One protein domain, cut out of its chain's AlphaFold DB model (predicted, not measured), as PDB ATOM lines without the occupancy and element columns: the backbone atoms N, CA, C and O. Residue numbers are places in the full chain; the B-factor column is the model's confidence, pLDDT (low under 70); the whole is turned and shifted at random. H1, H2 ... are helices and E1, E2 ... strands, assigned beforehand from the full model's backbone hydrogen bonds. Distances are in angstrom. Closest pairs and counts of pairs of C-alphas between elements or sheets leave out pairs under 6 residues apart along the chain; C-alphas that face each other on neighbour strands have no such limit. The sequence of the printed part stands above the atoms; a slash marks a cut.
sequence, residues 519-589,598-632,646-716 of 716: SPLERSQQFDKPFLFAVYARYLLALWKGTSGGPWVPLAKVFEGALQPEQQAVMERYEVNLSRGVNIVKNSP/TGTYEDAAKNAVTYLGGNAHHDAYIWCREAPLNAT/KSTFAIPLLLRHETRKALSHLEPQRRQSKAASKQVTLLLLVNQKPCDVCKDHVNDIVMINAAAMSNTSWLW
ATOM      1  N   SER A 519       9.073  -0.280   0.199       82.00
ATOM      2  CA  SER A 519       9.614  -0.409   1.551       82.00
ATOM      3  C   SER A 519       9.541   0.924   2.320       82.00
ATOM      4  O   SER A 519       9.463   1.999   1.714       82.00
ATOM      5  N   PRO A 520       9.581   0.907   3.669       78.31
ATOM      6  CA  PRO A 520       9.650   2.133   4.463       78.31
ATOM      7  C   PRO A 520      10.779   3.070   4.023       78.31
ATOM      8  O   PRO A 520      10.546   4.265   3.898       78.31
ATOM      9  N   LEU A 521      11.960   2.527   3.703       79.44
ATOM     10  CA  LEU A 521      13.109   3.304   3.234       79.44
ATOM     11  C   LEU A 521      12.835   3.986   1.885       79.44
ATOM     12  O   LEU A 521      13.119   5.170   1.732       79.44
ATOM     13  N   GLU A 522      12.249   3.274   0.922       82.94
ATOM     14  CA  GLU A 522      11.898   3.841  -0.388       82.94
ATOM     15  C   GLU A 522      10.817   4.923  -0.269       82.94
ATOM     16  O   GLU A 522      10.912   5.961  -0.922       82.94
ATOM     17  N   ARG A 523       9.810   4.734   0.596       79.50
ATOM     18  CA  ARG A 523       8.795   5.770   0.876       79.50
ATOM     19  C   ARG A 523       9.410   7.008   1.522       79.50
ATOM     20  O   ARG A 523       9.117   8.130   1.122       79.50
ATOM     21  N   SER A 524      10.332   6.790   2.448       78.12
ATOM     22  CA  SER A 524      11.161   7.827   3.047       78.12
ATOM     23  C   SER A 524      11.953   8.617   1.988       78.12
ATOM     24  O   SER A 524      11.924   9.843   1.988       78.12
ATOM     25  N   GLN A 525      12.557   7.950   1.000       83.19
ATOM     26  CA  GLN A 525      13.254   8.624  -0.110       83.19
ATOM     27  C   GLN A 525      12.310   9.410  -1.036       83.19
ATOM     28  O   GLN A 525      12.711  10.399  -1.659       83.19
ATOM     29  N   GLN A 526      11.042   8.998  -1.141       86.62
ATOM     30  CA  GLN A 526      10.021   9.766  -1.861       86.62
ATOM     31  C   GLN A 526       9.654  11.072  -1.146       86.62
ATOM     32  O   GLN A 526       9.146  11.980  -1.801       86.62
ATOM     33  N   PHE A 527       9.922  11.193   0.157       90.38
ATOM     34  CA  PHE A 527       9.662  12.401   0.940       90.38
ATOM     35  C   PHE A 527      10.763  13.469   0.803       90.38
ATOM     36  O   PHE A 527      10.451  14.663   0.837       90.38
ATOM     37  N   ASP A 528      12.021  13.076   0.585       92.00
ATOM     38  CA  ASP A 528      13.171  13.991   0.628       92.00
ATOM     39  C   ASP A 528      13.030  15.186  -0.307       92.00
ATOM     40  O   ASP A 528      13.102  16.343   0.109       92.00
ATOM     41  N   LYS A 529      12.777  14.917  -1.592       93.75
ATOM     42  CA  LYS A 529      12.638  15.971  -2.602       93.75
ATOM     43  C   LYS A 529      11.439  16.881  -2.294       93.75
ATOM     44  O   LYS A 529      11.654  18.095  -2.236       93.75
ATOM     45  N   PRO A 530      10.219  16.357  -2.039       95.31
ATOM     46  CA  PRO A 530       9.097  17.175  -1.587       95.31
ATOM     47  C   PRO A 530       9.391  18.061  -0.384       95.31
ATOM     48  O   PRO A 530       8.945  19.208  -0.353       95.31
ATOM     49  N   PHE A 531      10.169  17.583   0.590       96.62
ATOM     50  CA  PHE A 531      10.542  18.402   1.737       96.62
ATOM     51  C   PHE A 531      11.399  19.608   1.339       96.62
ATOM     52  O   PHE A 531      11.149  20.722   1.798       96.62
ATOM     53  N   LEU A 532      12.364  19.433   0.436       97.31
ATOM     54  CA  LEU A 532      13.176  20.549  -0.062       97.31
ATOM     55  C   LEU A 532      12.343  21.554  -0.866       97.31
ATOM     56  O   LEU A 532      12.538  22.764  -0.729       97.31
ATOM     57  N   PHE A 533      11.367  21.079  -1.645       98.06
ATOM     58  CA  PHE A 533      10.388  21.959  -2.284       98.06
ATOM     59  C   PHE A 533       9.495  22.670  -1.262       98.06
ATOM     60  O   PHE A 533       9.174  23.837  -1.468       98.06
ATOM     61  N   ALA A 534       9.154  22.042  -0.133       98.12
ATOM     62  CA  ALA A 534       8.430  22.695   0.957       98.12
ATOM     63  C   ALA A 534       9.265  23.811   1.620       98.12
ATOM     64  O   ALA A 534       8.738  24.893   1.892       98.12
ATOM     65  N   VAL A 535      10.574  23.599   1.813       98.44
ATOM     66  CA  VAL A 535      11.521  24.642   2.263       98.44
ATOM     67  C   VAL A 535      11.538  25.807   1.276       98.44
ATOM     68  O   VAL A 535      11.388  26.965   1.674       98.44
ATOM     69  N   TYR A 536      11.653  25.517  -0.021       98.56
ATOM     70  CA  TYR A 536      11.640  26.551  -1.051       98.56
ATOM     71  C   TYR A 536      10.294  27.293  -1.121       98.56
ATOM     72  O   TYR A 536      10.273  28.520  -1.189       98.56
ATOM     73  N   ALA A 537       9.168  26.589  -1.004       98.44
ATOM     74  CA  ALA A 537       7.836  27.186  -0.957       98.44
ATOM     75  C   ALA A 537       7.672  28.144   0.236       98.44
ATOM     76  O   ALA A 537       7.167  29.253   0.062       98.44
ATOM     77  N   ARG A 538       8.153  27.783   1.434       98.12
ATOM     78  CA  ARG A 538       8.148  28.688   2.600       98.12
ATOM     79  C   ARG A 538       9.024  29.923   2.392       98.12
ATOM     80  O   ARG A 538       8.628  31.017   2.792       98.12
ATOM     81  N   TYR A 539      10.171  29.771   1.731       98.31
ATOM     82  CA  TYR A 539      10.986  30.911   1.309       98.31
ATOM     83  C   TYR A 539      10.234  31.829   0.341       98.31
ATOM     84  O   TYR A 539      10.251  33.036   0.550       98.31
ATOM     85  N   LEU A 540       9.534  31.286  -0.660       98.00
ATOM     86  CA  LEU A 540       8.743  32.082  -1.606       98.00
ATOM     87  C   LEU A 540       7.626  32.860  -0.905       98.00
ATOM     88  O   LEU A 540       7.509  34.065  -1.114       98.00
ATOM     89  N   LEU A 541       6.862  32.207  -0.023       97.50
ATOM     90  CA  LEU A 541       5.796  32.856   0.753       97.50
ATOM     91  C   LEU A 541       6.337  34.020   1.598       97.50
ATOM     92  O   LEU A 541       5.753  35.103   1.623       97.50
ATOM     93  N   ALA A 542       7.479  33.824   2.260       96.56
ATOM     94  CA  ALA A 542       8.119  34.868   3.052       96.56
ATOM     95  C   ALA A 542       8.730  35.982   2.179       96.56
ATOM     96  O   ALA A 542       8.601  37.162   2.512       96.56
ATOM     97  N   LEU A 543       9.340  35.630   1.043       96.50
ATOM     98  CA  LEU A 543       9.905  36.574   0.079       96.50
ATOM     99  C   LEU A 543       8.815  37.481  -0.502       96.50
ATOM    100  O   LEU A 543       8.975  38.696  -0.488       96.50
ATOM    101  N   TRP A 544       7.695  36.913  -0.963       95.75
ATOM    102  CA  TRP A 544       6.580  37.657  -1.566       95.75
ATOM    103  C   TRP A 544       5.857  38.576  -0.577       95.75
ATOM    104  O   TRP A 544       5.284  39.586  -0.991       95.75
ATOM    105  N   LYS A 545       5.921  38.264   0.726       93.69
ATOM    106  CA  LYS A 545       5.413  39.128   1.801       93.69
ATOM    107  C   LYS A 545       6.295  40.365   2.035       93.69
ATOM    108  O   LYS A 545       5.774  41.406   2.424       93.69
ATOM    109  N   GLY A 546       7.609  40.270   1.807       82.56
ATOM    110  CA  GLY A 546       8.616  41.266   2.213       82.56
ATOM    111  C   GLY A 546       9.270  42.073   1.083       82.56
ATOM    112  O   GLY A 546      10.426  42.467   1.226       82.56
ATOM    113  N   THR A 547       8.583  42.298  -0.042       63.09
ATOM    114  CA  THR A 547       9.135  42.736  -1.350       63.09
ATOM    115  C   THR A 547       9.775  44.137  -1.448       63.09
ATOM    116  O   THR A 547       9.757  44.749  -2.510       63.09
ATOM    117  N   SER A 548      10.416  44.639  -0.394       58.78
ATOM    118  CA  SER A 548      11.285  45.828  -0.426       58.78
ATOM    119  C   SER A 548      12.744  45.563  -0.003       58.78
ATOM    120  O   SER A 548      13.586  46.437  -0.195       58.78
ATOM    121  N   GLY A 549      13.081  44.371   0.524       70.25
ATOM    122  CA  GLY A 549      14.368  44.106   1.203       70.25
ATOM    123  C   GLY A 549      15.441  43.282   0.462       70.25
ATOM    124  O   GLY A 549      16.536  43.105   0.996       70.25
ATOM    125  N   GLY A 550      15.176  42.780  -0.749       88.44
ATOM    126  CA  GLY A 550      16.093  41.894  -1.493       88.44
ATOM    127  C   GLY A 550      15.819  40.389  -1.297       88.44
ATOM    128  O   GLY A 550      14.815  40.027  -0.693       88.44
ATOM    129  N   PRO A 551      16.678  39.490  -1.821       94.69
ATOM    130  CA  PRO A 551      16.414  38.043  -1.891       94.69
ATOM    131  C   PRO A 551      16.750  37.274  -0.599       94.69
ATOM    132  O   PRO A 551      16.794  36.049  -0.601       94.69
ATOM    133  N   TRP A 552      17.062  37.975   0.491       94.81
ATOM    134  CA  TRP A 552      17.453  37.361   1.758       94.81
ATOM    135  C   TRP A 552      16.272  37.370   2.722       94.81
ATOM    136  O   TRP A 552      15.750  38.429   3.060       94.81
ATOM    137  N   VAL A 553      15.864  36.183   3.159       95.62
ATOM    138  CA  VAL A 553      14.726  35.966   4.059       95.62
ATOM    139  C   VAL A 553      15.238  35.386   5.381       95.62
ATOM    140  O   VAL A 553      16.125  34.537   5.349       95.62
ATOM    141  N   PRO A 554      14.701  35.770   6.553       95.75
ATOM    142  CA  PRO A 554      15.050  35.128   7.819       95.75
ATOM    143  C   PRO A 554      14.845  33.607   7.785       95.75
ATOM    144  O   PRO A 554      13.738  33.137   7.508       95.75
ATOM    145  N   LEU A 555      15.873  32.832   8.136       97.06
ATOM    146  CA  LEU A 555      15.801  31.366   8.114       97.06
ATOM    147  C   LEU A 555      14.739  30.837   9.095       97.06
ATOM    148  O   LEU A 555      13.984  29.924   8.762       97.06
ATOM    149  N   ALA A 556      14.596  31.480  10.259       96.69
ATOM    150  CA  ALA A 556      13.532  31.188  11.222       96.69
ATOM    151  C   ALA A 556      12.113  31.295  10.627       96.69
ATOM    152  O   ALA A 556      11.232  30.530  11.012       96.69
ATOM    153  N   LYS A 557      11.884  32.202   9.663       96.25
ATOM    154  CA  LYS A 557      10.581  32.331   8.988       96.25
ATOM    155  C   LYS A 557      10.320  31.212   7.986       96.25
ATOM    156  O   LYS A 557       9.180  30.783   7.852       96.25
ATOM    157  N   VAL A 558      11.359  30.690   7.335       97.75
ATOM    158  CA  VAL A 558      11.228  29.529   6.438       97.75
ATOM    159  C   VAL A 558      10.807  28.273   7.210       97.75
ATOM    160  O   VAL A 558       9.996  27.496   6.714       97.75
ATOM    161  N   PHE A 559      11.280  28.114   8.448       97.88
ATOM    162  CA  PHE A 559      10.943  26.987   9.329       97.88
ATOM    163  C   PHE A 559       9.873  27.317  10.388       97.88
ATOM    164  O   PHE A 559       9.754  26.628  11.401       97.88
ATOM    165  N   GLU A 560       9.067  28.359  10.178       96.56
ATOM    166  CA  GLU A 560       8.070  28.806  11.155       96.56
ATOM    167  C   GLU A 560       7.040  27.708  11.487       96.56
ATOM    168  O   GLU A 560       6.352  27.172  10.609       96.56
ATOM    169  N   GLY A 561       6.927  27.396  12.783       96.00
ATOM    170  CA  GLY A 561       6.089  26.320  13.324       96.00
ATOM    171  C   GLY A 561       6.745  24.934  13.332       96.00
ATOM    172  O   GLY A 561       6.191  24.021  13.937       96.00
ATOM    173  N   ALA A 562       7.909  24.775  12.698       97.19
ATOM    174  CA  ALA A 562       8.676  23.528  12.666       97.19
ATOM    175  C   ALA A 562       9.870  23.514  13.634       97.19
ATOM    176  O   ALA A 562      10.496  22.470  13.806       97.19
ATOM    177  N   LEU A 563      10.185  24.658  14.244       96.94
ATOM    178  CA  LEU A 563      11.258  24.829  15.221       96.94
ATOM    179  C   LEU A 563      10.742  24.652  16.648       96.94
ATOM    180  O   LEU A 563       9.600  25.006  16.948       96.94
ATOM    181  N   GLN A 564      11.619  24.182  17.530       95.06
ATOM    182  CA  GLN A 564      11.403  24.284  18.970       95.06
ATOM    183  C   GLN A 564      11.579  25.745  19.426       95.06
ATOM    184  O   GLN A 564      12.465  26.427  18.890       95.06
ATOM    185  N   PRO A 565      10.783  26.241  20.394       95.62
ATOM    186  CA  PRO A 565      10.857  27.630  20.856       95.62
ATOM    187  C   PRO A 565      12.272  28.075  21.256       95.62
ATOM    188  O   PRO A 565      12.706  29.168  20.902       95.62
ATOM    189  N   GLU A 566      13.037  27.200  21.914       95.62
ATOM    190  CA  GLU A 566      14.388  27.484  22.414       95.62
ATOM    191  C   GLU A 566      15.418  27.657  21.288       95.62
ATOM    192  O   GLU A 566      16.465  28.273  21.483       95.62
ATOM    193  N   GLN A 567      15.135  27.127  20.094       95.88
ATOM    194  CA  GLN A 567      16.044  27.167  18.942       95.88
ATOM    195  C   GLN A 567      15.708  28.288  17.954       95.88
ATOM    196  O   GLN A 567      16.464  28.531  17.010       95.88
ATOM    197  N   GLN A 568      14.602  29.008  18.169       95.56
ATOM    198  CA  GLN A 568      14.191  30.101  17.293       95.56
ATOM    199  C   GLN A 568      15.253  31.209  17.235       95.56
ATOM    200  O   GLN A 568      15.633  31.634  16.144       95.56
ATOM    201  N   ALA A 569      15.806  31.602  18.387       94.00
ATOM    202  CA  ALA A 569      16.840  32.634  18.473       94.00
ATOM    203  C   ALA A 569      18.129  32.258  17.719       94.00
ATOM    204  O   ALA A 569      18.826  33.131  17.210       94.00
ATOM    205  N   VAL A 570      18.450  30.962  17.616       95.44
ATOM    206  CA  VAL A 570      19.589  30.476  16.817       95.44
ATOM    207  C   VAL A 570      19.305  30.691  15.333       95.44
ATOM    208  O   VAL A 570      20.130  31.252  14.618       95.44
ATOM    209  N   MET A 571      18.107  30.322  14.879       95.81
ATOM    210  CA  MET A 571      17.693  30.447  13.478       95.81
ATOM    211  C   MET A 571      17.509  31.902  13.027       95.81
ATOM    212  O   MET A 571      17.654  32.207  11.844       95.81
ATOM    213  N   GLU A 572      17.215  32.821  13.946       94.25
ATOM    214  CA  GLU A 572      17.096  34.256  13.660       94.25
ATOM    215  C   GLU A 572      18.436  34.930  13.329       94.25
ATOM    216  O   GLU A 572      18.434  35.982  12.676       94.25
ATOM    217  N   ARG A 573      19.562  34.302  13.700       93.94
ATOM    218  CA  ARG A 573      20.921  34.738  13.341       93.94
ATOM    219  C   ARG A 573      21.258  34.492  11.877       93.94
ATOM    220  O   ARG A 573      22.289  34.972  11.423       93.94
ATOM    221  N   TYR A 574      20.423  33.765  11.137       95.50
ATOM    222  CA  TYR A 574      20.691  33.410   9.749       95.50
ATOM    223  C   TYR A 574      19.599  33.921   8.812       95.50
ATOM    224  O   TYR A 574      18.407  33.972   9.131       95.50
ATOM    225  N   GLU A 575      20.026  34.272   7.608       95.62
ATOM    226  CA  GLU A 575      19.162  34.563   6.473       95.62
ATOM    227  C   GLU A 575      19.475  33.592   5.341       95.62
ATOM    228  O   GLU A 575      20.607  33.132   5.192       95.62
ATOM    229  N   VAL A 576      18.477  33.314   4.514       97.19
ATOM    230  CA  VAL A 576      18.550  32.373   3.405       97.19
ATOM    231  C   VAL A 576      18.195  33.063   2.096       97.19
ATOM    232  O   VAL A 576      17.319  33.928   2.059       97.19
ATOM    233  N   ASN A 577      18.881  32.680   1.021       97.38
ATOM    234  CA  ASN A 577      18.557  33.093  -0.338       97.38
ATOM    235  C   ASN A 577      18.415  31.843  -1.200       97.38
ATOM    236  O   ASN A 577      19.401  31.165  -1.468       97.38
ATOM    237  N   LEU A 578      17.190  31.562  -1.641       97.69
ATOM    238  CA  LEU A 578      16.861  30.413  -2.485       97.69
ATOM    239  C   LEU A 578      16.372  30.860  -3.867       97.69
ATOM    240  O   LEU A 578      15.537  30.203  -4.478       97.69
ATOM    241  N   SER A 579      16.852  32.000  -4.376       96.69
ATOM    242  CA  SER A 579      16.388  32.570  -5.649       96.69
ATOM    243  C   SER A 579      16.619  31.671  -6.873       96.69
ATOM    244  O   SER A 579      16.063  31.949  -7.931       96.69
ATOM    245  N   ARG A 580      17.459  30.633  -6.769       97.31
ATOM    246  CA  ARG A 580      17.667  29.622  -7.821       97.31
ATOM    247  C   ARG A 580      16.841  28.346  -7.618       97.31
ATOM    248  O   ARG A 580      17.003  27.404  -8.387       97.31
ATOM    249  N   GLY A 581      15.960  28.316  -6.620       97.50
ATOM    250  CA  GLY A 581      15.052  27.206  -6.359       97.50
ATOM    251  C   GLY A 581      15.723  25.974  -5.763       97.50
ATOM    252  O   GLY A 581      16.635  26.078  -4.939       97.50
ATOM    253  N   VAL A 582      15.225  24.801  -6.154       97.38
ATOM    254  CA  VAL A 582      15.730  23.500  -5.701       97.38
ATOM    255  C   VAL A 582      16.644  22.915  -6.774       97.38
ATOM    256  O   VAL A 582      16.217  22.676  -7.903       97.38
ATOM    257  N   ASN A 583      17.901  22.665  -6.418       96.38
ATOM    258  CA  ASN A 583      18.879  22.006  -7.271       96.38
ATOM    259  C   ASN A 583      18.985  20.528  -6.890       96.38
ATOM    260  O   ASN A 583      19.498  20.186  -5.827       96.38
ATOM    261  N   ILE A 584      18.512  19.643  -7.761       93.25
ATOM    262  CA  ILE A 584      18.666  18.198  -7.585       93.25
ATOM    263  C   ILE A 584      19.881  17.779  -8.400       93.25
ATOM    264  O   ILE A 584      19.816  17.769  -9.634       93.25
ATOM    265  N   VAL A 585      20.980  17.434  -7.724       89.44
ATOM    266  CA  VAL A 585      22.162  16.910  -8.407       89.44
ATOM    267  C   VAL A 585      21.773  15.559  -8.988       89.44
ATOM    268  O   VAL A 585      21.495  14.596  -8.274       89.44
ATOM    269  N   LYS A 586      21.647  15.505 -10.316       81.31
ATOM    270  CA  LYS A 586      21.416  14.242 -11.007       81.31
ATOM    271  C   LYS A 586      22.677  13.423 -10.801       81.31
ATOM    272  O   LYS A 586      23.729  13.812 -11.299       81.31
ATOM    273  N   ASN A 587      22.560  12.303 -10.096       65.81
ATOM    274  CA  ASN A 587      23.577  11.268 -10.163       65.81
ATOM    275  C   ASN A 587      23.747  10.952 -11.650       65.81
ATOM    276  O   ASN A 587      22.836  10.392 -12.267       65.81
ATOM    277  N   SER A 588      24.862  11.379 -12.247       52.59
ATOM    278  CA  SER A 588      25.262  10.873 -13.556       52.59
ATOM    279  C   SER A 588      25.149   9.353 -13.476       52.59
ATOM    280  O   SER A 588      25.570   8.803 -12.452       52.59
ATOM    281  N   PRO A 589      24.516   8.683 -14.462       53.00
ATOM    282  CA  PRO A 589      24.298   7.243 -14.410       53.00
ATOM    283  C   PRO A 589      25.619   6.607 -14.023       53.00
ATOM    284  O   PRO A 589      26.622   6.842 -14.701       53.00
ATOM    285  N   THR A 598      30.982  10.818  -3.158       62.41
ATOM    286  CA  THR A 598      31.042  11.572  -1.907       62.41
ATOM    287  C   THR A 598      30.666  13.010  -2.220       62.41
ATOM    288  O   THR A 598      31.544  13.853  -2.374       62.41
ATOM    289  N   GLY A 599      29.369  13.284  -2.383       65.31
ATOM    290  CA  GLY A 599      28.891  14.657  -2.537       65.31
ATOM    291  C   GLY A 599      29.417  15.513  -1.383       65.31
ATOM    292  O   GLY A 599      29.184  15.192  -0.210       65.31
ATOM    293  N   THR A 600      30.177  16.553  -1.709       76.00
ATOM    294  CA  THR A 600      30.838  17.433  -0.742       76.00
ATOM    295  C   THR A 600      30.099  18.763  -0.615       76.00
ATOM    296  O   THR A 600      29.195  19.088  -1.382       76.00
ATOM    297  N   TYR A 601      30.504  19.564   0.369       79.00
ATOM    298  CA  TYR A 601      30.040  20.940   0.541       79.00
ATOM    299  C   TYR A 601      30.201  21.793  -0.734       79.00
ATOM    300  O   TYR A 601      29.388  22.681  -0.984       79.00
ATOM    301  N   GLU A 602      31.225  21.522  -1.548       83.81
ATOM    302  CA  GLU A 602      31.516  22.277  -2.774       83.81
ATOM    303  C   GLU A 602      30.462  22.058  -3.870       83.81
ATOM    304  O   GLU A 602      30.287  22.917  -4.735       83.81
ATOM    305  N   ASP A 603      29.692  20.968  -3.785       85.38
ATOM    306  CA  ASP A 603      28.604  20.654  -4.714       85.38
ATOM    307  C   ASP A 603      27.316  21.445  -4.415       85.38
ATOM    308  O   ASP A 603      26.365  21.430  -5.206       85.38
ATOM    309  N   ALA A 604      27.255  22.157  -3.281       90.56
ATOM    310  CA  ALA A 604      26.103  22.971  -2.918       90.56
ATOM    311  C   ALA A 604      25.955  24.168  -3.872       90.56
ATOM    312  O   ALA A 604      26.776  25.090  -3.914       90.56
ATOM    313  N   ALA A 605      24.851  24.203  -4.619       94.44
ATOM    314  CA  ALA A 605      24.580  25.292  -5.538       94.44
ATOM    315  C   ALA A 605      24.269  26.588  -4.777       94.44
ATOM    316  O   ALA A 605      23.337  26.674  -3.973       94.44
ATOM    317  N   LYS A 606      25.031  27.637  -5.097       95.88
ATOM    318  CA  LYS A 606      24.820  28.987  -4.569       95.88
ATOM    319  C   LYS A 606      23.388  29.461  -4.819       95.88
ATOM    320  O   LYS A 606      22.911  29.399  -5.950       95.88
ATOM    321  N   ASN A 607      22.763  30.029  -3.789       97.12
ATOM    322  CA  ASN A 607      21.394  30.554  -3.774       97.12
ATOM    323  C   ASN A 607      20.285  29.510  -4.038       97.12
ATOM    324  O   ASN A 607      19.255  29.849  -4.628       97.12
ATOM    325  N   ALA A 608      20.500  28.247  -3.666       97.56
ATOM    326  CA  ALA A 608      19.539  27.160  -3.856       97.56
ATOM    327  C   ALA A 608      19.426  26.268  -2.609       97.56
ATOM    328  O   ALA A 608      20.283  26.297  -1.722       97.56
ATOM    329  N   VAL A 609      18.377  25.441  -2.577       97.19
ATOM    330  CA  VAL A 609      18.352  24.222  -1.755       97.19
ATOM    331  C   VAL A 609      18.908  23.099  -2.616       97.19
ATOM    332  O   VAL A 609      18.337  22.807  -3.664       97.19
ATOM    333  N   THR A 610      20.025  22.495  -2.224       95.94
ATOM    334  CA  THR A 610      20.691  21.461  -3.031       95.94
ATOM    335  C   THR A 610      20.474  20.087  -2.426       95.94
ATOM    336  O   THR A 610      20.801  19.892  -1.263       95.94
ATOM    337  N   TYR A 611      19.956  19.141  -3.209       94.06
ATOM    338  CA  TYR A 611      19.839  17.730  -2.840       94.06
ATOM    339  C   TYR A 611      20.990  16.929  -3.448       94.06
ATOM    340  O   TYR A 611      21.151  16.953  -4.672       94.06
ATOM    341  N   LEU A 612      21.749  16.213  -2.612       88.81
ATOM    342  CA  LEU A 612      22.829  15.309  -3.038       88.81
ATOM    343  C   LEU A 612      22.450  13.821  -2.900       88.81
ATOM    344  O   LEU A 612      23.038  12.982  -3.577       88.81
ATOM    345  N   GLY A 613      21.439  13.495  -2.086       80.62
ATOM    346  CA  GLY A 613      20.935  12.130  -1.896       80.62
ATOM    347  C   GLY A 613      21.669  11.303  -0.835       80.62
ATOM    348  O   GLY A 613      22.766  11.647  -0.406       80.62
ATOM    349  N   GLY A 614      21.056  10.180  -0.434       64.50
ATOM    350  CA  GLY A 614      21.384   9.424   0.791       64.50
ATOM    351  C   GLY A 614      22.755   8.733   0.888       64.50
ATOM    352  O   GLY A 614      23.021   8.072   1.887       64.50
ATOM    353  N   ASN A 615      23.629   8.871  -0.116       61.59
ATOM    354  CA  ASN A 615      25.023   8.402  -0.047       61.59
ATOM    355  C   ASN A 615      26.028   9.546   0.184       61.59
ATOM    356  O   ASN A 615      27.225   9.290   0.317       61.59
ATOM    357  N   ALA A 616      25.571  10.800   0.194       58.97
ATOM    358  CA  ALA A 616      26.418  11.959   0.445       58.97
ATOM    359  C   ALA A 616      26.702  12.139   1.948       58.97
ATOM    360  O   ALA A 616      26.042  11.552   2.804       58.97
ATOM    361  N   HIS A 617      27.688  12.981   2.284       60.03
ATOM    362  CA  HIS A 617      28.001  13.300   3.686       60.03
ATOM    363  C   HIS A 617      26.805  13.906   4.438       60.03
ATOM    364  O   HIS A 617      26.658  13.680   5.639       60.03
ATOM    365  N   HIS A 618      25.970  14.647   3.707       75.25
ATOM    366  CA  HIS A 618      24.673  15.178   4.120       75.25
ATOM    367  C   HIS A 618      23.705  15.045   2.949       75.25
ATOM    368  O   HIS A 618      24.120  15.206   1.798       75.25
ATOM    369  N   ASP A 619      22.425  14.817   3.232       85.31
ATOM    370  CA  ASP A 619      21.422  14.587   2.186       85.31
ATOM    371  C   ASP A 619      21.169  15.847   1.349       85.31
ATOM    372  O   ASP A 619      20.946  15.774   0.134       85.31
ATOM    373  N   ALA A 620      21.216  17.018   1.995       93.50
ATOM    374  CA  ALA A 620      20.959  18.299   1.362       93.50
ATOM    375  C   ALA A 620      21.705  19.474   2.016       93.50
ATOM    376  O   ALA A 620      22.279  19.372   3.098       93.50
ATOM    377  N   TYR A 621      21.664  20.624   1.343       95.00
ATOM    378  CA  TYR A 621      22.269  21.879   1.783       95.00
ATOM    379  C   TYR A 621      21.353  23.072   1.496       95.00
ATOM    380  O   TYR A 621      20.665  23.105   0.474       95.00
ATOM    381  N   ILE A 622      21.381  24.082   2.367       96.62
ATOM    382  CA  ILE A 622      20.607  25.327   2.245       96.62
ATOM    383  C   ILE A 622      21.564  26.521   2.194       96.62
ATOM    384  O   ILE A 622      22.406  26.681   3.074       96.62
ATOM    385  N   TRP A 623      21.438  27.383   1.183       97.12
ATOM    386  CA  TRP A 623      22.341  28.525   1.017       97.12
ATOM    387  C   TRP A 623      21.982  29.733   1.900       97.12
ATOM    388  O   TRP A 623      20.957  30.390   1.699       97.12
ATOM    389  N   CYS A 624      22.868  30.071   2.835       96.19
ATOM    390  CA  CYS A 624      22.628  31.025   3.914       96.19
ATOM    391  C   CYS A 624      23.727  32.094   4.046       96.19
ATOM    392  O   CYS A 624      24.769  32.066   3.385       96.19
ATOM    393  N   ARG A 625      23.473  33.059   4.930       94.19
ATOM    394  CA  ARG A 625      24.450  33.995   5.502       94.19
ATOM    395  C   ARG A 625      24.074  34.321   6.943       94.19
ATOM    396  O   ARG A 625      22.926  34.121   7.338       94.19
ATOM    397  N   GLU A 626      24.998  34.912   7.687       92.69
ATOM    398  CA  GLU A 626      24.672  35.505   8.985       92.69
ATOM    399  C   GLU A 626      23.898  36.826   8.819       92.69
ATOM    400  O   GLU A 626      24.220  37.696   7.992       92.69
ATOM    401  N   ALA A 627      22.830  36.956   9.600       89.69
ATOM    402  CA  ALA A 627      22.012  38.147   9.703       89.69
ATOM    403  C   ALA A 627      22.839  39.288  10.327       89.69
ATOM    404  O   ALA A 627      23.679  39.050  11.192       89.69
ATOM    405  N   PRO A 628      22.628  40.546   9.904       81.00
ATOM    406  CA  PRO A 628      23.315  41.676  10.515       81.00
ATOM    407  C   PRO A 628      22.804  41.910  11.943       81.00
ATOM    408  O   PRO A 628      21.632  42.242  12.128       81.00
ATOM    409  N   LEU A 629      23.684  41.789  12.932       73.81
ATOM    410  CA  LEU A 629      23.432  42.225  14.308       73.81
ATOM    411  C   LEU A 629      24.038  43.626  14.501       73.81
ATOM    412  O   LEU A 629      25.120  43.896  13.975       73.81
ATOM    413  N   ASN A 630      23.364  44.537  15.216       64.50
ATOM    414  CA  ASN A 630      24.052  45.721  15.753       64.50
ATOM    415  C   ASN A 630      24.946  45.320  16.934       64.50
ATOM    416  O   ASN A 630      24.897  44.201  17.442       64.50
ATOM    417  N   ALA A 631      25.731  46.290  17.405       56.00
ATOM    418  CA  ALA A 631      26.558  46.174  18.600       56.00
ATOM    419  C   ALA A 631      25.774  45.818  19.884       56.00
ATOM    420  O   ALA A 631      26.388  45.345  20.834       56.00
ATOM    421  N   THR A 632      24.447  46.012  19.922       57.84
ATOM    422  CA  THR A 632      23.584  45.617  21.052       57.84
ATOM    423  C   THR A 632      22.964  44.223  20.885       57.84
ATOM    424  O   THR A 632      22.241  43.773  21.768       57.84
ATOM    425  N   LYS A 646      29.321  40.229   3.140       77.06
ATOM    426  CA  LYS A 646      28.970  39.152   4.069       77.06
ATOM    427  C   LYS A 646      29.312  37.797   3.456       77.06
ATOM    428  O   LYS A 646      28.901  37.511   2.328       77.06
ATOM    429  N   SER A 647      30.015  36.956   4.210       89.50
ATOM    430  CA  SER A 647      30.278  35.578   3.809       89.50
ATOM    431  C   SER A 647      28.959  34.816   3.692       89.50
ATOM    432  O   SER A 647      28.170  34.751   4.635       89.50
ATOM    433  N   THR A 648      28.719  34.249   2.516       93.06
ATOM    434  CA  THR A 648      27.603  33.335   2.254       93.06
ATOM    435  C   THR A 648      28.125  31.907   2.232       93.06
ATOM    436  O   THR A 648      29.197  31.680   1.673       93.06
ATOM    437  N   PHE A 649      27.372  30.961   2.776       94.06
ATOM    438  CA  PHE A 649      27.797  29.572   2.945       94.06
ATOM    439  C   PHE A 649      26.603  28.617   2.880       94.06
ATOM    440  O   PHE A 649      25.452  29.034   2.993       94.06
ATOM    441  N   ALA A 650      26.871  27.328   2.698       93.62
ATOM    442  CA  ALA A 650      25.848  26.293   2.697       93.62
ATOM    443  C   ALA A 650      25.686  25.675   4.099       93.62
ATOM    444  O   ALA A 650      26.648  25.220   4.708       93.62
ATOM    445  N   ILE A 651      24.468  25.640   4.628       94.88
ATOM    446  CA  ILE A 651      24.155  24.956   5.885       94.88
ATOM    447  C   ILE A 651      23.698  23.529   5.558       94.88
ATOM    448  O   ILE A 651      22.757  23.380   4.772       94.88
ATOM    449  N   PRO A 652      24.329  22.484   6.126       93.75
ATOM    450  CA  PRO A 652      23.916  21.104   5.905       93.75
ATOM    451  C   PRO A 652      22.540  20.814   6.514       93.75
ATOM    452  O   PRO A 652      22.217  21.255   7.622       93.75
ATOM    453  N   LEU A 653      21.749  20.038   5.777       93.62
ATOM    454  CA  LEU A 653      20.421  19.553   6.133       93.62
ATOM    455  C   LEU A 653      20.425  18.020   6.056       93.62
ATOM    456  O   LEU A 653      20.608  17.455   4.978       93.62
ATOM    457  N   LEU A 654      20.211  17.359   7.195       91.81
ATOM    458  CA  LEU A 654      20.191  15.899   7.309       91.81
ATOM    459  C   LEU A 654      18.755  15.394   7.504       91.81
ATOM    460  O   LEU A 654      18.067  15.811   8.443       91.81
ATOM    461  N   LEU A 655      18.319  14.480   6.640       90.19
ATOM    462  CA  LEU A 655      16.991  13.871   6.604       90.19
ATOM    463  C   LEU A 655      17.067  12.491   7.287       90.19
ATOM    464  O   LEU A 655      17.675  11.542   6.803       90.19
ATOM    465  N   ARG A 656      16.505  12.364   8.494       83.81
ATOM    466  CA  ARG A 656      16.642  11.143   9.319       83.81
ATOM    467  C   ARG A 656      15.582  10.066   9.051       83.81
ATOM    468  O   ARG A 656      14.526  10.068   9.675       83.81
ATOM    469  N   HIS A 657      15.896   9.077   8.223       74.19
ATOM    470  CA  HIS A 657      14.966   7.991   7.866       74.19
ATOM    471  C   HIS A 657      14.703   6.915   8.941       74.19
ATOM    472  O   HIS A 657      13.772   6.133   8.796       74.19
ATOM    473  N   GLU A 658      15.475   6.867  10.033       66.19
ATOM    474  CA  GLU A 658      15.402   5.782  11.029       66.19
ATOM    475  C   GLU A 658      15.094   6.268  12.454       66.19
ATOM    476  O   GLU A 658      15.398   7.403  12.841       66.19
ATOM    477  N   THR A 659      14.539   5.363  13.269       58.19
ATOM    478  CA  THR A 659      14.297   5.550  14.703       58.19
ATOM    479  C   THR A 659      15.578   5.961  15.424       58.19
ATOM    480  O   THR A 659      16.594   5.281  15.345       58.19
ATOM    481  N   ARG A 660      15.514   7.116  16.112       60.25
ATOM    482  CA  ARG A 660      16.517   7.695  17.030       60.25
ATOM    483  C   ARG A 660      17.910   7.043  16.942       60.25
ATOM    484  O   ARG A 660      18.342   6.386  17.884       60.25
ATOM    485  N   LYS A 661      18.665   7.297  15.864       63.16
ATOM    486  CA  LYS A 661      20.131   7.140  15.938       63.16
ATOM    487  C   LYS A 661      20.615   7.903  17.173       63.16
ATOM    488  O   LYS A 661      20.257   9.076  17.335       63.16
ATOM    489  N   ALA A 662      21.343   7.222  18.056       64.75
ATOM    490  CA  ALA A 662      21.892   7.843  19.252       64.75
ATOM    491  C   ALA A 662      22.746   9.054  18.849       64.75
ATOM    492  O   ALA A 662      23.388   9.042  17.798       64.75
ATOM    493  N   LEU A 663      22.749  10.099  19.679       67.00
ATOM    494  CA  LEU A 663      23.541  11.318  19.462       67.00
ATOM    495  C   LEU A 663      25.019  11.019  19.161       67.00
ATOM    496  O   LEU A 663      25.637  11.713  18.358       67.00
ATOM    497  N   SER A 664      25.546   9.928  19.718       72.88
ATOM    498  CA  SER A 664      26.891   9.413  19.446       72.88
ATOM    499  C   SER A 664      27.168   9.127  17.964       72.88
ATOM    500  O   SER A 664      28.301   9.288  17.523       72.88
ATOM    501  N   HIS A 665      26.159   8.771  17.162       73.88
ATOM    502  CA  HIS A 665      26.313   8.568  15.715       73.88
ATOM    503  C   HIS A 665      26.361   9.880  14.918       73.88
ATOM    504  O   HIS A 665      26.812   9.877  13.775       73.88
ATOM    505  N   LEU A 666      25.918  10.994  15.508       72.94
ATOM    506  CA  LEU A 666      25.932  12.317  14.875       72.94
ATOM    507  C   LEU A 666      27.247  13.066  15.138       72.94
ATOM    508  O   LEU A 666      27.620  13.951  14.367       72.94
ATOM    509  N   GLU A 667      27.981  12.704  16.196       75.69
ATOM    510  CA  GLU A 667      29.273  13.319  16.514       75.69
ATOM    511  C   GLU A 667      30.308  13.214  15.381       75.69
ATOM    512  O   GLU A 667      30.919  14.240  15.067       75.69
ATOM    513  N   PRO A 668      30.516  12.052  14.724       78.69
ATOM    514  CA  PRO A 668      31.449  11.949  13.606       78.69
ATOM    515  C   PRO A 668      31.074  12.868  12.439       78.69
ATOM    516  O   PRO A 668      31.934  13.590  11.936       78.69
ATOM    517  N   GLN A 669      29.791  12.917  12.064       71.44
ATOM    518  CA  GLN A 669      29.293  13.788  10.991       71.44
ATOM    519  C   GLN A 669      29.483  15.273  11.332       71.44
ATOM    520  O   GLN A 669      29.885  16.075  10.484       71.44
ATOM    521  N   ARG A 670      29.271  15.650  12.599       71.88
ATOM    522  CA  ARG A 670      29.529  17.010  13.090       71.88
ATOM    523  C   ARG A 670      31.016  17.357  13.059       71.88
ATOM    524  O   ARG A 670      31.373  18.424  12.562       71.88
ATOM    525  N   ARG A 671      31.886  16.485  13.582       77.12
ATOM    526  CA  ARG A 671      33.346  16.701  13.572       77.12
ATOM    527  C   ARG A 671      33.865  16.833  12.142       77.12
ATOM    528  O   ARG A 671      34.653  17.734  11.876       77.12
ATOM    529  N   GLN A 672      33.362  16.012  11.222       70.56
ATOM    530  CA  GLN A 672      33.677  16.112   9.796       70.56
ATOM    531  C   GLN A 672      33.194  17.431   9.186       70.56
ATOM    532  O   GLN A 672      33.959  18.076   8.479       70.56
ATOM    533  N   SER A 673      31.982  17.887   9.514       68.12
ATOM    534  CA  SER A 673      31.458  19.172   9.019       68.12
ATOM    535  C   SER A 673      32.305  20.362   9.490       68.12
ATOM    536  O   SER A 673      32.639  21.231   8.688       68.12
ATOM    537  N   LYS A 674      32.724  20.363  10.767       70.00
ATOM    538  CA  LYS A 674      33.624  21.391  11.326       70.00
ATOM    539  C   LYS A 674      35.036  21.328  10.735       70.00
ATOM    540  O   LYS A 674      35.686  22.362  10.603       70.00
ATOM    541  N   ALA A 675      35.517  20.134  10.390       66.62
ATOM    542  CA  ALA A 675      36.827  19.945   9.771       66.62
ATOM    543  C   ALA A 675      36.843  20.363   8.290       66.62
ATOM    544  O   ALA A 675      37.827  20.943   7.838       66.62
ATOM    545  N   ALA A 676      35.758  20.101   7.552       63.44
ATOM    546  CA  ALA A 676      35.650  20.394   6.124       63.44
ATOM    547  C   ALA A 676      35.499  21.894   5.828       63.44
ATOM    548  O   ALA A 676      35.939  22.366   4.785       63.44
ATOM    549  N   SER A 677      34.902  22.667   6.740       62.81
ATOM    550  CA  SER A 677      34.804  24.116   6.593       62.81
ATOM    551  C   SER A 677      34.739  24.803   7.952       62.81
ATOM    552  O   SER A 677      33.797  24.605   8.718       62.81
ATOM    553  N   LYS A 678      35.692  25.710   8.214       65.69
ATOM    554  CA  LYS A 678      35.670  26.602   9.391       65.69
ATOM    555  C   LYS A 678      34.410  27.485   9.455       65.69
ATOM    556  O   LYS A 678      34.191  28.133  10.471       65.69
ATOM    557  N   GLN A 679      33.612  27.536   8.383       64.75
ATOM    558  CA  GLN A 679      32.410  28.365   8.272       64.75
ATOM    559  C   GLN A 679      31.114  27.629   8.652       64.75
ATOM    560  O   GLN A 679      30.103  28.288   8.881       64.75
ATOM    561  N   VAL A 680      31.103  26.291   8.740       64.69
ATOM    562  CA  VAL A 680      29.872  25.546   9.066       64.69
ATOM    563  C   VAL A 680      29.703  25.461  10.584       64.69
ATOM    564  O   VAL A 680      30.276  24.602  11.253       64.69
ATOM    565  N   THR A 681      28.905  26.380  11.130       83.00
ATOM    566  CA  THR A 681      28.586  26.457  12.567       83.00
ATOM    567  C   THR A 681      27.275  25.765  12.942       83.00
ATOM    568  O   THR A 681      27.107  25.392  14.100       83.00
ATOM    569  N   LEU A 682      26.385  25.534  11.970       92.50
ATOM    570  CA  LEU A 682      25.029  25.034  12.190       92.50
ATOM    571  C   LEU A 682      24.750  23.765  11.373       92.50
ATOM    572  O   LEU A 682      25.091  23.701  10.195       92.50
ATOM    573  N   LEU A 683      24.080  22.789  11.983       92.94
ATOM    574  CA  LEU A 683      23.521  21.602  11.333       92.94
ATOM    575  C   LEU A 683      22.003  21.575  11.526       92.94
ATOM    576  O   LEU A 683      21.510  21.714  12.645       92.94
ATOM    577  N   LEU A 684      21.262  21.357  10.442       95.56
ATOM    578  CA  LEU A 684      19.809  21.234  10.475       95.56
ATOM    579  C   LEU A 684      19.414  19.754  10.426       95.56
ATOM    580  O   LEU A 684      19.629  19.081   9.421       95.56
ATOM    581  N   LEU A 685      18.832  19.241  11.510       94.06
ATOM    582  CA  LEU A 685      18.362  17.859  11.608       94.06
ATOM    583  C   LEU A 685      16.851  17.803  11.420       94.06
ATOM    584  O   LEU A 685      16.088  18.216  12.295       94.06
ATOM    585  N   VAL A 686      16.409  17.240  10.302       93.94
ATOM    586  CA  VAL A 686      14.990  17.066  10.003       93.94
ATOM    587  C   VAL A 686      14.524  15.725  10.551       93.94
ATOM    588  O   VAL A 686      15.127  14.681  10.300       93.94
ATOM    589  N   ASN A 687      13.437  15.762  11.312       92.56
ATOM    590  CA  ASN A 687      12.807  14.595  11.908       92.56
ATOM    591  C   ASN A 687      11.326  14.601  11.521       92.56
ATOM    592  O   ASN A 687      10.712  15.666  11.436       92.56
ATOM    593  N   GLN A 688      10.734  13.421  11.340       90.19
ATOM    594  CA  GLN A 688       9.312  13.312  11.011       90.19
ATOM    595  C   GLN A 688       8.420  13.987  12.064       90.19
ATOM    596  O   GLN A 688       7.482  14.693  11.712       90.19
ATOM    597  N   LYS A 689       8.718  13.777  13.352       91.56
ATOM    598  CA  LYS A 689       7.948  14.259  14.508       91.56
ATOM    599  C   LYS A 689       8.788  15.211  15.373       91.56
ATOM    600  O   LYS A 689      10.019  15.197  15.251       91.56
ATOM    601  N   PRO A 690       8.162  16.001  16.274       92.31
ATOM    602  CA  PRO A 690       8.895  16.787  17.262       92.31
ATOM    603  C   PRO A 690       9.929  15.934  18.002       92.31
ATOM    604  O   PRO A 690       9.632  14.819  18.432       92.31
ATOM    605  N   CYS A 691      11.142  16.462  18.136       90.31
ATOM    606  CA  CYS A 691      12.230  15.838  18.878       90.31
ATOM    607  C   CYS A 691      12.794  16.829  19.893       90.31
ATOM    608  O   CYS A 691      12.818  18.035  19.628       90.31
ATOM    609  N   ASP A 692      13.255  16.303  21.025       91.69
ATOM    610  CA  ASP A 692      13.893  17.097  22.067       91.69
ATOM    611  C   ASP A 692      15.177  17.743  21.541       91.69
ATOM    612  O   ASP A 692      15.940  17.143  20.775       91.69
ATOM    613  N   VAL A 693      15.417  18.977  21.977       91.62
ATOM    614  CA  VAL A 693      16.646  19.704  21.676       91.62
ATOM    615  C   VAL A 693      17.831  18.984  22.320       91.62
ATOM    616  O   VAL A 693      17.792  18.609  23.494       91.62
ATOM    617  N   CYS A 694      18.925  18.825  21.575       89.06
ATOM    618  CA  CYS A 694      20.179  18.366  22.157       89.06
ATOM    619  C   CYS A 694      20.754  19.480  23.043       89.06
ATOM    620  O   CYS A 694      21.283  20.461  22.525       89.06
ATOM    621  N   LYS A 695      20.633  19.343  24.370       89.81
ATOM    622  CA  LYS A 695      21.013  20.385  25.344       89.81
ATOM    623  C   LYS A 695      22.451  20.876  25.155       89.81
ATOM    624  O   LYS A 695      22.682  22.080  25.130       89.81
ATOM    625  N   ASP A 696      23.380  19.956  24.910       90.38
ATOM    626  CA  ASP A 696      24.801  20.273  24.720       90.38
ATOM    627  C   ASP A 696      25.093  20.942  23.368       90.38
ATOM    628  O   ASP A 696      26.179  21.484  23.144       90.38
ATOM    629  N   HIS A 697      24.137  20.902  22.434       89.12
ATOM    630  CA  HIS A 697      24.277  21.392  21.063       89.12
ATOM    631  C   HIS A 697      23.126  22.307  20.636       89.12
ATOM    632  O   HIS A 697      22.866  22.439  19.443       89.12
ATOM    633  N   VAL A 698      22.476  22.993  21.583       91.00
ATOM    634  CA  VAL A 698      21.330  23.875  21.304       91.00
ATOM    635  C   VAL A 698      21.637  24.947  20.250       91.00
ATOM    636  O   VAL A 698      20.763  25.277  19.452       91.00
ATOM    637  N   ASN A 699      22.882  25.440  20.218       91.69
ATOM    638  CA  ASN A 699      23.356  26.476  19.292       91.69
ATOM    639  C   ASN A 699      23.924  25.936  17.968       91.69
ATOM    640  O   ASN A 699      24.034  26.703  17.016       91.69
ATOM    641  N   ASP A 700      24.283  24.650  17.910       91.12
ATOM    642  CA  ASP A 700      25.014  24.056  16.779       91.12
ATOM    643  C   ASP A 700      24.134  23.088  15.966       91.12
ATOM    644  O   ASP A 700      24.425  22.813  14.804       91.12
ATOM    645  N   ILE A 701      23.080  22.529  16.570       93.50
ATOM    646  CA  ILE A 701      22.198  21.527  15.962       93.50
ATOM    647  C   ILE A 701      20.748  21.950  16.162       93.50
ATOM    648  O   ILE A 701      20.249  21.939  17.286       93.50
ATOM    649  N   VAL A 702      20.043  22.251  15.074       96.12
ATOM    650  CA  VAL A 702      18.629  22.645  15.112       96.12
ATOM    651  C   VAL A 702      17.739  21.491  14.681       96.12
ATOM    652  O   VAL A 702      17.926  20.919  13.608       96.12
ATOM    653  N   MET A 703      16.755  21.168  15.518       95.81
ATOM    654  CA  MET A 703      15.779  20.114  15.266       95.81
ATOM    655  C   MET A 703      14.588  20.697  14.501       95.81
ATOM    656  O   MET A 703      13.920  21.614  14.977       95.81
ATOM    657  N   ILE A 704      14.308  20.149  13.320       96.88
ATOM    658  CA  ILE A 704      13.195  20.561  12.461       96.88
ATOM    659  C   ILE A 704      12.139  19.458  12.447       96.88
ATOM    660  O   ILE A 704      12.433  18.308  12.117       96.88
ATOM    661  N   ASN A 705      10.900  19.817  12.771       96.25
ATOM    662  CA  ASN A 705       9.737  18.939  12.713       96.25
ATOM    663  C   ASN A 705       9.077  18.981  11.325       96.25
ATOM    664  O   ASN A 705       8.292  19.884  11.018       96.25
ATOM    665  N   ALA A 706       9.335  17.971  10.500       95.31
ATOM    666  CA  ALA A 706       8.748  17.870   9.171       95.31
ATOM    667  C   ALA A 706       7.222  17.728   9.181       95.31
ATOM    668  O   ALA A 706       6.569  18.291   8.302       95.31
ATOM    669  N   ALA A 707       6.622  17.060  10.172       94.81
ATOM    670  CA  ALA A 707       5.165  16.961  10.270       94.81
ATOM    671  C   ALA A 707       4.474  18.303  10.524       94.81
ATOM    672  O   ALA A 707       3.299  18.454  10.188       94.81
ATOM    673  N   ALA A 708       5.178  19.301  11.057       95.69
ATOM    674  CA  ALA A 708       4.648  20.657  11.174       95.69
ATOM    675  C   ALA A 708       4.848  21.506   9.909       95.69
ATOM    676  O   ALA A 708       4.236  22.569   9.812       95.69
ATOM    677  N   MET A 709       5.661  21.042   8.953       95.50
ATOM    678  CA  MET A 709       6.086  21.813   7.782       95.50
ATOM    679  C   MET A 709       5.655  21.221   6.443       95.50
ATOM    680  O   MET A 709       5.582  21.962   5.481       95.50
ATOM    681  N   SER A 710       5.399  19.920   6.335       95.62
ATOM    682  CA  SER A 710       5.049  19.281   5.064       95.62
ATOM    683  C   SER A 710       3.784  18.437   5.192       95.62
ATOM    684  O   SER A 710       3.631  17.637   6.127       95.62
ATOM    685  N   ASN A 711       2.881  18.586   4.223       92.56
ATOM    686  CA  ASN A 711       1.700  17.736   4.066       92.56
ATOM    687  C   ASN A 711       2.027  16.319   3.589       92.56
ATOM    688  O   ASN A 711       1.162  15.461   3.700       92.56
ATOM    689  N   THR A 712       3.249  16.045   3.127       91.81
ATOM    690  CA  THR A 712       3.693  14.707   2.689       91.81
ATOM    691  C   THR A 712       4.560  13.985   3.719       91.81
ATOM    692  O   THR A 712       5.028  12.882   3.478       91.81
ATOM    693  N   SER A 713       4.733  14.561   4.911       90.19
ATOM    694  CA  SER A 713       5.487  13.964   6.033       90.19
ATOM    695  C   SER A 713       4.953  12.620   6.543       90.19
ATOM    696  O   SER A 713       5.672  11.899   7.231       90.19
ATOM    697  N   TRP A 714       3.710  12.265   6.220       85.88
ATOM    698  CA  TRP A 714       3.122  10.961   6.543       85.88
ATOM    699  C   TRP A 714       3.716   9.809   5.713       85.88
ATOM    700  O   TRP A 714       3.497   8.650   6.048       85.88
ATOM    701  N   LEU A 715       4.468  10.116   4.651       82.19
ATOM    702  CA  LEU A 715       5.221   9.129   3.872       82.19
ATOM    703  C   LEU A 715       6.472   8.612   4.561       82.19
ATOM    704  O   LEU A 715       6.985   7.567   4.165       82.19
ATOM    705  N   TRP A 716       6.971   9.392   5.513       74.31
ATOM    706  CA  TRP A 716       8.230   9.143   6.187       74.31
ATOM    707  C   TRP A 716       8.134   7.914   7.089       74.31
ATOM    708  O   TRP A 716       7.172   7.834   7.893       74.31
TER     709      TRP A 716
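Overview. This is residues 519 to 589, 598 to 632 and 646 to 716 of the 716 residues of the protein "Bodo-specific multi-copy gene family, putative" of Bodo saltans (UniProt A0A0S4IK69). One strongly twisted, branched sheet of seven strands has the long helix H1 running along one face, with the small helices H2 and H3 beside its strands and H4 only grazing it. The long strands E4 and E5 make the sheet's middle; E1 and E3 are next to E4 on one side, E2 lies beyond E3, and E6 and E7 follow beyond E5. The 177 printed residues, under half of them in named elements, hold four named helices and seven named strands in the order H1 H2 H3 E1 E2 E3 E4 E5 H4 E6 E7; the class is mixed, helices and strands, and so are the pairings, parallel and antiparallel. The whole is compact, with a radius of gyration of the C-alphas of 15.4 A and spans of 48 by 34 by 30 A.

Arrangement. H1, residues 520 to 545, is on the sheet at a height of 9.1 A and runs along the strands, at 11 degrees on the local plane to E3, residues 609 to 611; their closest C-alphas, Leu 532 and Val 609, are 6.6 A apart. With residues 535 to 542 alone H1 touches H2, residues 555 to 558, closest at the C-alphas of Arg 538 and Val 558, 5.0 A. H2 only just touches H3, residues 565 to 571, with 3 pairs of C-alphas within 8 A, the closest Ala 556 and Met 571, 4.8 A. E1, residues 574 to 576, is antiparallel to E4, residues 620 to 626, with N 575 and O 625 at 2.9 A, within hydrogen-bond range. E2, residues 582 to 584, is parallel to E3, with N 583 and O 609 at 2.8 A. E3 and E4 form a hairpin, with N 610 and O 621 at 2.8 A. E5, residues 648 to 655, is antiparallel to E4, with N 651 and O 622 at 2.8 A. E5, H4, residues 663 to 676, and E6, residues 683 to 687, form a strand-helix-strand unit, two parallel neighbour strands with a helix between, and its crossover is right-handed; N 654 and O 684 are 2.9 A apart. E7, residues 701 to 705, is parallel to E6, with N 702 and O 683 at 2.9 A. O i to N i+4 pairs are within range in 19 of 22 in H1, 8 of 10 in H4 and 1 of 3 in H3, which has 3 of 4 O i to N i+3 pairs; H2 is too short for an i+4 pair.

Along the chain. H1 begins at C-alpha 520 (9.650, 2.133, 4.463), has a kink of 28 degrees near residue 527 and is 37.3 A long. E4 is 19.2 A long, E5 22.6 A and H4 20.2 A. E7 ends at C-alpha 705 (9.737, 18.939, 12.713).

Size, cuts and confidence. The C-alphas of Ser 519 and Ala 631 are the farthest apart, 52.4 A. Residues 590 to 597 and 633 to 645 are not printed, with gaps of 14.9 A and 19.0 A between the C-alphas across the cuts. The link E6 to E7 is long, and residues 544 to 549 stand free. Mean pLDDT of the printed part is 86.3; 27 residues are under 70, among them 658 to 663 and 675 to 680.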